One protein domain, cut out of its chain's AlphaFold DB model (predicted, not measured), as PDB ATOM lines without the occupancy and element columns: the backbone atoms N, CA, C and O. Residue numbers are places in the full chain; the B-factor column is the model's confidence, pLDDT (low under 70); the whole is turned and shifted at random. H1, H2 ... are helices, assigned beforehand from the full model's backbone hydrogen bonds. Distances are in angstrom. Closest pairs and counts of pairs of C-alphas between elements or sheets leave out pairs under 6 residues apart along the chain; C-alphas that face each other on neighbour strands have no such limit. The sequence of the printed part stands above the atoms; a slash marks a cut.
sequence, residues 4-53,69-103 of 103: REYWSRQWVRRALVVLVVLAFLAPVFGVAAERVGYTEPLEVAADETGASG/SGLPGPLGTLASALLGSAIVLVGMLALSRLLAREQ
ATOM      1  N   ARG A   4      -8.188 -40.776 -81.903       78.19
ATOM      2  CA  ARG A   4      -8.557 -41.896 -82.772       78.19
ATOM      3  C   ARG A   4      -9.729 -41.554 -83.697       78.19
ATOM      4  O   ARG A   4      -9.742 -41.957 -84.853       78.19
ATOM      5  N   GLU A   5     -10.671 -40.764 -83.194       78.62
ATOM      6  CA  GLU A   5     -11.855 -40.317 -83.923       78.62
ATOM      7  C   GLU A   5     -11.496 -39.284 -85.000       78.62
ATOM      8  O   GLU A   5     -11.959 -39.394 -86.134       78.62
ATOM      9  N   TYR A   6     -10.587 -38.349 -84.697       79.38
ATOM     10  CA  TYR A   6     -10.068 -37.389 -85.676       79.38
ATOM     11  C   TYR A   6      -9.379 -38.081 -86.861       79.38
ATOM     12  O   TYR A   6      -9.730 -37.823 -88.011       79.38
ATOM     13  N   TRP A   7      -8.469 -39.025 -86.590       82.31
ATOM     14  CA  TRP A   7      -7.756 -39.778 -87.634       82.31
ATOM     15  C   TRP A   7      -8.659 -40.721 -88.436       82.31
ATOM     16  O   TRP A   7      -8.352 -41.046 -89.582       82.31
ATOM     17  N   SER A   8      -9.785 -41.156 -87.864       84.38
ATOM     18  CA  SER A   8     -10.743 -42.021 -88.560       84.38
ATOM     19  C   SER A   8     -11.580 -41.284 -89.609       84.38
ATOM     20  O   SER A   8     -12.165 -41.925 -90.487       84.38
ATOM     21  N   ARG A   9     -11.613 -39.942 -89.568       90.88
ATOM     22  CA  ARG A   9     -12.389 -39.145 -90.521       90.88
ATOM     23  C   ARG A   9     -11.878 -39.367 -91.941       90.88
ATOM     24  O   ARG A   9     -10.691 -39.249 -92.235       90.88
ATOM     25  N   GLN A  10     -12.814 -39.634 -92.848       93.19
ATOM     26  CA  GLN A  10     -12.521 -39.961 -94.242       93.19
ATOM     27  C   GLN A  10     -11.664 -38.897 -94.942       93.19
ATOM     28  O   GLN A  10     -10.763 -39.244 -95.701       93.19
ATOM     29  N   TRP A  11     -11.916 -37.612 -94.680       93.38
ATOM     30  CA  TRP A  11     -11.152 -36.524 -95.291       93.38
ATOM     31  C   TRP A  11      -9.694 -36.492 -94.811       93.38
ATOM     32  O   TRP A  11      -8.812 -36.272 -95.633       93.38
ATOM     33  N   VAL A  12      -9.425 -36.794 -93.531       91.94
ATOM     34  CA  VAL A  12      -8.059 -36.865 -92.978       91.94
ATOM     35  C   VAL A  12      -7.293 -37.998 -93.646       91.94
ATOM     36  O   VAL A  12      -6.190 -37.795 -94.142       91.94
ATOM     37  N   ARG A  13      -7.904 -39.185 -93.743       93.06
ATOM     38  CA  ARG A  13      -7.287 -40.336 -94.419       93.06
ATOM     39  C   ARG A  13      -6.971 -40.025 -95.882       93.06
ATOM     40  O   ARG A  13      -5.878 -40.330 -96.341       93.06
ATOM     41  N   ARG A  14      -7.900 -39.385 -96.599       96.06
ATOM     42  CA  ARG A  14      -7.687 -38.952 -97.990       96.06
ATOM     43  C   ARG A  14      -6.568 -37.920 -98.102       96.06
ATOM     44  O   ARG A  14      -5.715 -38.075 -98.964       96.06
ATOM     45  N   ALA A  15      -6.538 -36.920 -97.224       94.44
ATOM     46  CA  ALA A  15      -5.489 -35.905 -97.212       94.44
ATOM     47  C   ALA A  15      -4.101 -36.521 -96.973       94.44
ATOM     48  O   ALA A  15      -3.162 -36.190 -97.685       94.44
ATOM     49  N   LEU A  16      -3.977 -37.473 -96.043       94.25
ATOM     50  CA  LEU A  16      -2.716 -38.183 -95.799       94.25
ATOM     51  C   LEU A  16      -2.278 -39.013 -97.003       94.25
ATOM     52  O   LEU A  16      -1.102 -39.008 -97.347       94.25
ATOM     53  N   VAL A  17      -3.215 -39.701 -97.662       96.69
ATOM     54  CA  VAL A  17      -2.918 -40.437 -98.899       96.69
ATOM     55  C   VAL A  17      -2.413 -39.480 -99.975       96.69
ATOM     56  O   VAL A  17      -1.397 -39.766-100.598       96.69
ATOM     57  N   VAL A  18      -3.064 -38.327-100.157       97.12
ATOM     58  CA  VAL A  18      -2.612 -37.296-101.103       97.12
ATOM     59  C   VAL A  18      -1.216 -36.788-100.741       97.12
ATOM     60  O   VAL A  18      -0.370 -36.715-101.624       97.12
ATOM     61  N   LEU A  19      -0.941 -36.497 -99.467       96.69
ATOM     62  CA  LEU A  19       0.385 -36.057 -99.017       96.69
ATOM     63  C   LEU A  19       1.468 -37.095 -99.315       96.69
ATOM     64  O   LEU A  19       2.525 -36.742 -99.828       96.69
ATOM     65  N   VAL A  20       1.199 -38.373 -99.040       96.44
ATOM     66  CA  VAL A  20       2.137 -39.459 -99.348       96.44
ATOM     67  C   VAL A  20       2.361 -39.557-100.855       96.44
ATOM     68  O   VAL A  20       3.505 -39.612-101.293       96.44
ATOM     69  N   VAL A  21       1.297 -39.518-101.658       98.00
ATOM     70  CA  VAL A  21       1.405 -39.543-103.124       98.00
ATOM     71  C   VAL A  21       2.250 -38.371-103.628       98.00
ATOM     72  O   VAL A  21       3.178 -38.590-104.398       98.00
ATOM     73  N   LEU A  22       1.998 -37.149-103.155       97.62
ATOM     74  CA  LEU A  22       2.785 -35.970-103.524       97.62
ATOM     75  C   LEU A  22       4.256 -36.098-103.110       97.62
ATOM     76  O   LEU A  22       5.135 -35.770-103.904       97.62
ATOM     77  N   ALA A  23       4.535 -36.628-101.915       96.44
ATOM     78  CA  ALA A  23       5.901 -36.862-101.448       96.44
ATOM     79  C   ALA A  23       6.664 -37.843-102.354       96.44
ATOM     80  O   ALA A  23       7.847 -37.638-102.607       96.44
ATOM     81  N   PHE A  24       5.993 -38.869-102.888       97.25
ATOM     82  CA  PHE A  24       6.583 -39.782-103.873       97.25
ATOM     83  C   PHE A  24       6.688 -39.178-105.277       97.25
ATOM     84  O   PHE A  24       7.625 -39.504-106.003       97.25
ATOM     85  N   LEU A  25       5.764 -38.301-105.674       97.50
ATOM     86  CA  LEU A  25       5.829 -37.618-106.969       97.50
ATOM     87  C   LEU A  25       6.994 -36.620-107.037       97.50
ATOM     88  O   LEU A  25       7.581 -36.463-108.103       97.50
ATOM     89  N   ALA A  26       7.363 -35.982-105.924       94.25
ATOM     90  CA  ALA A  26       8.449 -35.001-105.879       94.25
ATOM     91  C   ALA A  26       9.790 -35.513-106.460       94.25
ATOM     92  O   ALA A  26      10.279 -34.910-107.418       94.25
ATOM     93  N   PRO A  27      10.379 -36.636-105.993       93.88
ATOM     94  CA  PRO A  27      11.615 -37.155-106.580       93.88
ATOM     95  C   PRO A  27      11.433 -37.655-108.020       93.88
ATOM     96  O   PRO A  27      12.375 -37.597-108.806       93.88
ATOM     97  N   VAL A  28      10.233 -38.119-108.392       95.88
ATOM     98  CA  VAL A  28       9.938 -38.522-109.777       95.88
ATOM     99  C   VAL A  28      10.035 -37.320-110.712       95.88
ATOM    100  O   VAL A  28      10.647 -37.432-111.773       95.88
ATOM    101  N   PHE A  29       9.483 -36.172-110.316       93.56
ATOM    102  CA  PHE A  29       9.606 -34.939-111.089       93.56
ATOM    103  C   PHE A  29      11.040 -34.420-111.142       93.56
ATOM    104  O   PHE A  29      11.459 -34.000-112.214       93.56
ATOM    105  N   GLY A  30      11.801 -34.519-110.048       89.75
ATOM    106  CA  GLY A  30      13.226 -34.166-110.049       89.75
ATOM    107  C   GLY A  30      14.013 -34.958-111.097       89.75
ATOM    108  O   GLY A  30      14.632 -34.382-111.986       89.75
ATOM    109  N   VAL A  31      13.882 -36.288-111.089       92.06
ATOM    110  CA  VAL A  31      14.544 -37.152-112.084       92.06
ATOM    111  C   VAL A  31      14.022 -36.896-113.502       92.06
ATOM    112  O   VAL A  31      14.775 -36.959-114.474       92.06
ATOM    113  N   ALA A  32      12.722 -36.641-113.661       93.69
ATOM    114  CA  ALA A  32      12.144 -36.349-114.970       93.69
ATOM    115  C   ALA A  32      12.660 -35.022-115.548       93.69
ATOM    116  O   ALA A  32      12.918 -34.965-116.749       93.69
ATOM    117  N   ALA A  33      12.848 -33.999-114.711       91.25
ATOM    118  CA  ALA A  33      13.401 -32.705-115.099       91.25
ATOM    119  C   ALA A  33      14.823 -32.855-115.664       91.25
ATOM    120  O   ALA A  33      15.104 -32.365-116.758       91.25
ATOM    121  N   GLU A  34      15.675 -33.638-114.998       88.19
ATOM    122  CA  GLU A  34      17.021 -33.959-115.492       88.19
ATOM    123  C   GLU A  34      16.977 -34.646-116.867       88.19
ATOM    124  O   GLU A  34      17.744 -34.312-117.770       88.19
ATOM    125  N   ARG A  35      16.036 -35.580-117.072       93.25
ATOM    126  CA  ARG A  35      15.910 -36.328-118.339       93.25
ATOM    127  C   ARG A  35      15.505 -35.468-119.528       93.25
ATOM    128  O   ARG A  35      15.827 -35.827-120.658       93.25
ATOM    129  N   VAL A  36      14.767 -34.387-119.292       95.44
ATOM    130  CA  VAL A  36      14.341 -33.463-120.353       95.44
ATOM    131  C   VAL A  36      15.310 -32.295-120.531       95.44
ATOM    132  O   VAL A  36      15.042 -31.415-121.345       95.44
ATOM    133  N   GLY A  37      16.427 -32.284-119.796       91.12
ATOM    134  CA  GLY A  37      17.389 -31.187-119.830       91.12
ATOM    135  C   GLY A  37      16.808 -29.883-119.290       91.12
ATOM    136  O   GLY A  37      17.156 -28.814-119.782       91.12
ATOM    137  N   TYR A  38      15.881 -29.961-118.328       90.94
ATOM    138  CA  TYR A  38      15.372 -28.770-117.661       90.94
ATOM    139  C   TYR A  38      16.487 -28.137-116.829       90.94
ATOM    140  O   TYR A  38      17.074 -28.789-115.966       90.94
ATOM    141  N   THR A  39      16.723 -26.850-117.060       88.44
ATOM    142  CA  THR A  39      17.553 -26.005-116.203       88.44
ATOM    143  C   THR A  39      16.636 -25.027-115.488       88.44
ATOM    144  O   THR A  39      15.754 -24.425-116.107       88.44
ATOM    145  N   GLU A  40      16.807 -24.883-114.178       86.38
ATOM    146  CA  GLU A  40      15.989 -23.966-113.397       86.38
ATOM    147  C   GLU A  40      16.267 -22.509-113.816       86.38
ATOM    148  O   GLU A  40      17.432 -22.132-113.941       86.38
ATOM    149  N   PRO A  41      15.242 -21.655-114.019       89.00
ATOM    150  CA  PRO A  41      15.452 -20.264-114.429       89.00
ATOM    151  C   PRO A  41      16.375 -19.472-113.498       89.00
ATOM    152  O   PRO A  41      17.072 -18.567-113.948       89.00
ATOM    153  N   LEU A  42      16.381 -19.812-112.205       86.75
ATOM    154  CA  LEU A  42      17.267 -19.197-111.221       86.75
ATOM    155  C   LEU A  42      18.731 -19.597-111.419       86.75
ATOM    156  O   LEU A  42      19.592 -18.734-111.293       86.75
ATOM    157  N   GLU A  43      19.006 -20.853-111.780       86.75
ATOM    158  CA  GLU A  43      20.359 -21.308-112.132       86.75
ATOM    159  C   GLU A  43      20.860 -20.595-113.393       86.75
ATOM    160  O   GLU A  43      21.955 -20.044-113.398       86.75
ATOM    161  N   VAL A  44      20.018 -20.478-114.428       89.88
ATOM    162  CA  VAL A  44      20.378 -19.731-115.649       89.88
ATOM    163  C   VAL A  44      20.699 -18.268-115.334       89.88
ATOM    164  O   VAL A  44      21.705 -17.739-115.798       89.88
ATOM    165  N   ALA A  45      19.875 -17.608-114.518       90.88
ATOM    166  CA  ALA A  45      20.124 -16.227-114.114       90.88
ATOM    167  C   ALA A  45      21.402 -16.091-113.268       90.88
ATOM    168  O   ALA A  45      22.125 -15.099-113.395       90.88
ATOM    169  N   ALA A  46      21.697 -17.069-112.408       89.19
ATOM    170  CA  ALA A  46      22.934 -17.100-111.638       89.19
ATOM    171  C   ALA A  46      24.154 -17.225-112.563       89.19
ATOM    172  O   ALA A  46      25.100 -16.449-112.421       89.19
ATOM    173  N   ASP A  47      24.095 -18.103-113.563       89.31
ATOM    174  CA  ASP A  47      25.138 -18.260-114.580       89.31
ATOM    175  C   ASP A  47      25.355 -16.982-115.396       89.31
ATOM    176  O   ASP A  47      26.487 -16.514-115.537       89.31
ATOM    177  N   GLU A  48      24.280 -16.359-115.878       93.25
ATOM    178  CA  GLU A  48      24.350 -15.117-116.660       93.25
ATOM    179  C   GLU A  48      24.924 -13.936-115.864       93.25
ATOM    180  O   GLU A  48      25.552 -13.040-116.435       93.25
ATOM    181  N   THR A  49      24.730 -13.925-114.546       92.31
ATOM    182  CA  THR A  49      25.226 -12.864-113.655       92.31
ATOM    183  C   THR A  49      26.578 -13.186-113.019       92.31
ATOM    184  O   THR A  49      27.120 -12.349-112.294       92.31
ATOM    185  N   GLY A  50      27.151 -14.365-113.292       89.25
ATOM    186  CA  GLY A  50      28.379 -14.842-112.649       89.25
ATOM    187  C   GLY A  50      28.214 -15.141-111.153       89.25
ATOM    188  O   GLY A  50      29.205 -15.200-110.428       89.25
ATOM    189  N   ALA A  51      26.974 -15.302-110.692       86.50
ATOM    190  CA  ALA A  51      26.603 -15.630-109.320       86.50
ATOM    191  C   ALA A  51      26.433 -17.144-109.089       86.50
ATOM    192  O   ALA A  51      25.978 -17.550-108.016       86.50
ATOM    193  N   SER A  52      26.796 -17.993-110.055       81.50
ATOM    194  CA  SER A  52      26.782 -19.454-109.913       81.50
ATOM    195  C   SER A  52      27.527 -19.882-108.650       81.50
ATOM    196  O   SER A  52      28.647 -19.437-108.392       81.50
ATOM    197  N   GLY A  53      26.899 -20.721-107.827       69.38
ATOM    198  CA  GLY A  53      27.498 -21.182-106.570       69.38
ATOM    199  C   GLY A  53      27.671 -20.102-105.493       69.38
ATOM    200  O   GLY A  53      28.242 -20.391-104.451       69.38
ATOM    201  N   SER A  69      22.186 -35.464 -95.521       84.94
ATOM    202  CA  SER A  69      23.556 -35.978 -95.548       84.94
ATOM    203  C   SER A  69      23.571 -37.510 -95.578       84.94
ATOM    204  O   SER A  69      22.893 -38.167 -94.786       84.94
ATOM    205  N   GLY A  70      24.331 -38.080 -96.516       85.88
ATOM    206  CA  GLY A  70      24.437 -39.528 -96.715       85.88
ATOM    207  C   GLY A  70      23.326 -40.168 -97.558       85.88
ATOM    208  O   GLY A  70      23.374 -41.378 -97.771       85.88
ATOM    209  N   LEU A  71      22.355 -39.400 -98.069       89.25
ATOM    210  CA  LEU A  71      21.322 -39.893 -98.987       89.25
ATOM    211  C   LEU A  71      21.513 -39.334-100.408       89.25
ATOM    212  O   LEU A  71      21.851 -38.164-100.568       89.25
ATOM    213  N   PRO A  72      21.268 -40.142-101.458       90.38
ATOM    214  CA  PRO A  72      21.258 -39.649-102.833       90.38
ATOM    215  C   PRO A  72      20.074 -38.700-103.057       90.38
ATOM    216  O   PRO A  72      19.024 -38.879-102.438       90.38
ATOM    217  N   GLY A  73      20.221 -37.748-103.987       88.44
ATOM    218  CA  GLY A  73      19.266 -36.657-104.248       88.44
ATOM    219  C   GLY A  73      17.786 -37.059-104.173       88.44
ATOM    220  O   GLY A  73      17.091 -36.565-103.289       88.44
ATOM    221  N   PRO A  74      17.304 -38.028-104.979       91.50
ATOM    222  CA  PRO A  74      15.898 -38.441-104.953       91.50
ATOM    223  C   PRO A  74      15.418 -38.967-103.589       91.50
ATOM    224  O   PRO A  74      14.291 -38.697-103.171       91.50
ATOM    225  N   LEU A  75      16.264 -39.715-102.870       92.50
ATOM    226  CA  LEU A  75      15.924 -40.200-101.528       92.50
ATOM    227  C   LEU A  75      15.985 -39.073-100.492       92.50
ATOM    228  O   LEU A  75      15.159 -39.055 -99.581       92.50
ATOM    229  N   GLY A  76      16.911 -38.124-100.653       92.12
ATOM    230  CA  GLY A  76      16.974 -36.894 -99.868       92.12
ATOM    231  C   GLY A  76      15.701 -36.061-100.018       92.12
ATOM    232  O   GLY A  76      15.071 -35.734 -99.016       92.12
ATOM    233  N   THR A  77      15.242 -35.826-101.251       91.81
ATOM    234  CA  THR A  77      13.986 -35.116-101.544       91.81
ATOM    235  C   THR A  77      12.783 -35.795-100.891       91.81
ATOM    236  O   THR A  77      11.977 -35.128-100.240       91.81
ATOM    237  N   LEU A  78      12.662 -37.123-101.017       94.31
ATOM    238  CA  LEU A  78      11.580 -37.880-100.382       94.31
ATOM    239  C   LEU A  78      11.631 -37.759 -98.852       94.31
ATOM    240  O   LEU A  78      10.607 -37.501 -98.216       94.31
ATOM    241  N   ALA A  79      12.814 -37.935 -98.259       94.06
ATOM    242  CA  ALA A  79      13.006 -37.837 -96.818       94.06
ATOM    243  C   ALA A  79      12.635 -36.439 -96.296       94.06
ATOM    244  O   ALA A  79      11.869 -36.331 -95.336       94.06
ATOM    245  N   SER A  80      13.095 -35.382 -96.966       92.88
ATOM    246  CA  SER A  80      12.777 -33.991 -96.632       92.88
ATOM    247  C   SER A  80      11.283 -33.685 -96.767       92.88
ATOM    248  O   SER A  80      10.709 -33.060 -95.874       92.88
ATOM    249  N   ALA A  81      10.620 -34.176 -97.820       93.69
ATOM    250  CA  ALA A  81       9.180 -33.990 -98.017       93.69
ATOM    251  C   ALA A  81       8.351 -34.635 -96.892       93.69
ATOM    252  O   ALA A  81       7.425 -34.014 -96.355       93.69
ATOM    253  N   LEU A  82       8.697 -35.865 -96.501       94.94
ATOM    254  CA  LEU A  82       8.031 -36.571 -95.404       94.94
ATOM    255  C   LEU A  82       8.306 -35.904 -94.053       94.94
ATOM    256  O   LEU A  82       7.376 -35.709 -93.268       94.94
ATOM    257  N   LEU A  83       9.559 -35.526 -93.792       93.75
ATOM    258  CA  LEU A  83       9.967 -34.900 -92.537       93.75
ATOM    259  C   LEU A  83       9.310 -33.529 -92.351       93.75
ATOM    260  O   LEU A  83       8.707 -33.284 -91.307       93.75
ATOM    261  N   GLY A  84       9.349 -32.664 -93.368       92.38
ATOM    262  CA  GLY A  84       8.690 -31.357 -93.331       92.38
ATOM    263  C   GLY A  84       7.181 -31.481 -93.109       92.38
ATOM    264  O   GLY A  84       6.623 -30.823 -92.229       92.38
ATOM    265  N   SER A  85       6.529 -32.404 -93.825       94.94
ATOM    266  CA  SER A  85       5.099 -32.687 -93.642       94.94
ATOM    267  C   SER A  85       4.785 -33.149 -92.216       94.94
ATOM    268  O   SER A  85       3.824 -32.678 -91.604       94.94
ATOM    269  N   ALA A  86       5.603 -34.046 -91.658       94.75
ATOM    270  CA  ALA A  86       5.438 -34.537 -90.295       94.75
ATOM    271  C   ALA A  86       5.607 -33.418 -89.259       94.75
ATOM    272  O   ALA A  86       4.783 -33.312 -88.351       94.75
ATOM    273  N   ILE A  87       6.619 -32.559 -89.418       95.44
ATOM    274  CA  ILE A  87       6.863 -31.412 -88.533       95.44
ATOM    275  C   ILE A  87       5.643 -30.490 -88.509       95.44
ATOM    276  O   ILE A  87       5.162 -30.151 -87.427       95.44
ATOM    277  N   VAL A  88       5.095 -30.132 -89.674       95.38
ATOM    278  CA  VAL A  88       3.909 -29.264 -89.747       95.38
ATOM    279  C   VAL A  88       2.698 -29.927 -89.093       95.38
ATOM    280  O   VAL A  88       2.041 -29.312 -88.253       95.38
ATOM    281  N   LEU A  89       2.407 -31.187 -89.430       94.06
ATOM    282  CA  LEU A  89       1.255 -31.902 -88.874       94.06
ATOM    283  C   LEU A  89       1.352 -32.037 -87.351       94.06
ATOM    284  O   LEU A  89       0.388 -31.745 -86.644       94.06
ATOM    285  N   VAL A  90       2.511 -32.447 -86.833       94.81
ATOM    286  CA  VAL A  90       2.744 -32.588 -85.389       94.81
ATOM    287  C   VAL A  90       2.691 -31.230 -84.697       94.81
ATOM    288  O   VAL A  90       2.027 -31.111 -83.669       94.81
ATOM    289  N   GLY A  91       3.326 -30.204 -85.267       96.62
ATOM    290  CA  GLY A  91       3.336 -28.848 -84.721       96.62
ATOM    291  C   GLY A  91       1.933 -28.258 -84.612       96.62
ATOM    292  O   GLY A  91       1.546 -27.776 -83.549       96.62
ATOM    293  N   MET A  92       1.122 -28.379 -85.665       94.00
ATOM    294  CA  MET A  92      -0.263 -27.898 -85.655       94.00
ATOM    295  C   MET A  92      -1.149 -28.696 -84.695       94.00
ATOM    296  O   MET A  92      -1.982 -28.116 -83.998       94.00
ATOM    297  N   LEU A  93      -0.956 -30.015 -84.602       91.00
ATOM    298  CA  LEU A  93      -1.658 -30.835 -83.614       91.00
ATOM    299  C   LEU A  93      -1.287 -30.431 -82.181       91.00
ATOM    300  O   LEU A  93      -2.174 -30.336 -81.332       91.00
ATOM    301  N   ALA A  94      -0.005 -30.186 -81.909       93.56
ATOM    302  CA  ALA A  94       0.473 -29.738 -80.604       93.56
ATOM    303  C   ALA A  94      -0.092 -28.358 -80.245       93.56
ATOM    304  O   ALA A  94      -0.645 -28.196 -79.157       93.56
ATOM    305  N   LEU A  95      -0.037 -27.403 -81.178       95.19
ATOM    306  CA  LEU A  95      -0.585 -26.060 -81.002       95.19
ATOM    307  C   LEU A  95      -2.094 -26.099 -80.739       95.19
ATOM    308  O   LEU A  95      -2.569 -25.510 -79.773       95.19
ATOM    309  N   SER A  96      -2.844 -26.866 -81.536       91.25
ATOM    310  CA  SER A  96      -4.285 -27.054 -81.341       91.25
ATOM    311  C   SER A  96      -4.609 -27.585 -79.941       91.25
ATOM    312  O   SER A  96      -5.573 -27.137 -79.322       91.25
ATOM    313  N   ARG A  97      -3.794 -28.505 -79.409       87.81
ATOM    314  CA  ARG A  97      -3.979 -29.022 -78.046       87.81
ATOM    315  C   ARG A  97      -3.631 -28.009 -76.972       87.81
ATOM    316  O   ARG A  97      -4.276 -28.030 -75.931       87.81
ATOM    317  N   LEU A  98      -2.607 -27.189 -77.191       94.00
ATOM    318  CA  LEU A  98      -2.212 -26.163 -76.236       94.00
ATOM    319  C   LEU A  98      -3.332 -25.130 -76.082       94.00
ATOM    320  O   LEU A  98      -3.786 -24.899 -74.970       94.00
ATOM    321  N   LEU A  99      -3.862 -24.625 -77.199       93.88
ATOM    322  CA  LEU A  99      -4.968 -23.665 -77.192       93.88
ATOM    323  C   LEU A  99      -6.256 -24.254 -76.600       93.88
ATOM    324  O   LEU A  99      -6.983 -23.566 -75.895       93.88
ATOM    325  N   ALA A 100      -6.538 -25.537 -76.845       88.81
ATOM    326  CA  ALA A 100      -7.719 -26.204 -76.295       88.81
ATOM    327  C   ALA A 100      -7.639 -26.483 -74.781       88.81
ATOM    328  O   ALA A 100      -8.630 -26.928 -74.213       88.81
ATOM    329  N   ARG A 101      -6.476 -26.303 -74.138       79.69
ATOM    330  CA  ARG A 101      -6.321 -26.428 -72.674       79.69
ATOM    331  C   ARG A 101      -6.614 -25.132 -71.926       79.69
ATOM    332  O   ARG A 101      -6.828 -25.187 -70.721       79.69
ATOM    333  N   GLU A 102      -6.557 -23.996 -72.615       65.44
ATOM    334  CA  GLU A 102      -6.794 -22.669 -72.032       65.44
ATOM    335  C   GLU A 102      -8.271 -22.240 -72.102       65.44
ATOM    336  O   GLU A 102      -8.622 -21.172 -71.606       65.44
ATOM    337  N   GLN A 103      -9.131 -23.074 -72.699       54.75
ATOM    338  CA  GLN A 103     -10.589 -22.923 -72.753       54.75
ATOM    339  C   GLN A 103     -11.263 -23.948 -71.841       54.75
ATOM    340  O   GLN A 103     -12.299 -23.590 -71.241       54.75
TER     341      GLN A 103
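Overview. This is residues 4 to 53 and 69 to 103 of the 103 residues of the protein "ABC-type Co2+ transport system, permease component" of Haloarculaceae archaeon HSR-Est (UniProt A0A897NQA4). Two long helices, H2 and H4, make a narrow V that closes near the start of H4 and opens toward H1, with short H3 apart beyond H2's last residues. The printed part has 85 residues, with four named helices, H1 to H4 in chain order, and no named strand: all helix. It is an extended rod, radius of gyration of the C-alphas 18.8 A, spanning 56 by 27 by 25 A.

Arrangement. H1, residues 4 to 8, is close to but not clearly touching H2, residues 10 to 35; the closest C-alphas, of Trp 7 and Arg 13, are 6.8 A apart. H2, with residues 19 to 31 alone, touches residues 74 to 85 alone of H4, residues 73 to 99; the closest C-alphas, of Pro 27 and Pro 74, are 4.8 A apart. They run opposite ways at a shallow tilt of 28 degrees. H3, residues 41 to 49, is apart from H1, H2 and H4. Every O i to N i+4 pair is within hydrogen-bond range in H1, H3 and H4, and 20 of 22 in H2.

Along the chain. H2, 37.4 A long, begins at C-alpha 10 (-12.521, -39.961, -94.242) and has a kink of 27 degrees near residue 27. H4, 38.6 A, ends at C-alpha 99 (-4.968, -23.665, -77.192).

Size, cuts and confidence. Residues 54 to 68 are cut out, leaving 18.9 A between C-alphas 53 and 69. Residues 53, 102 and 103 have pLDDT under 70.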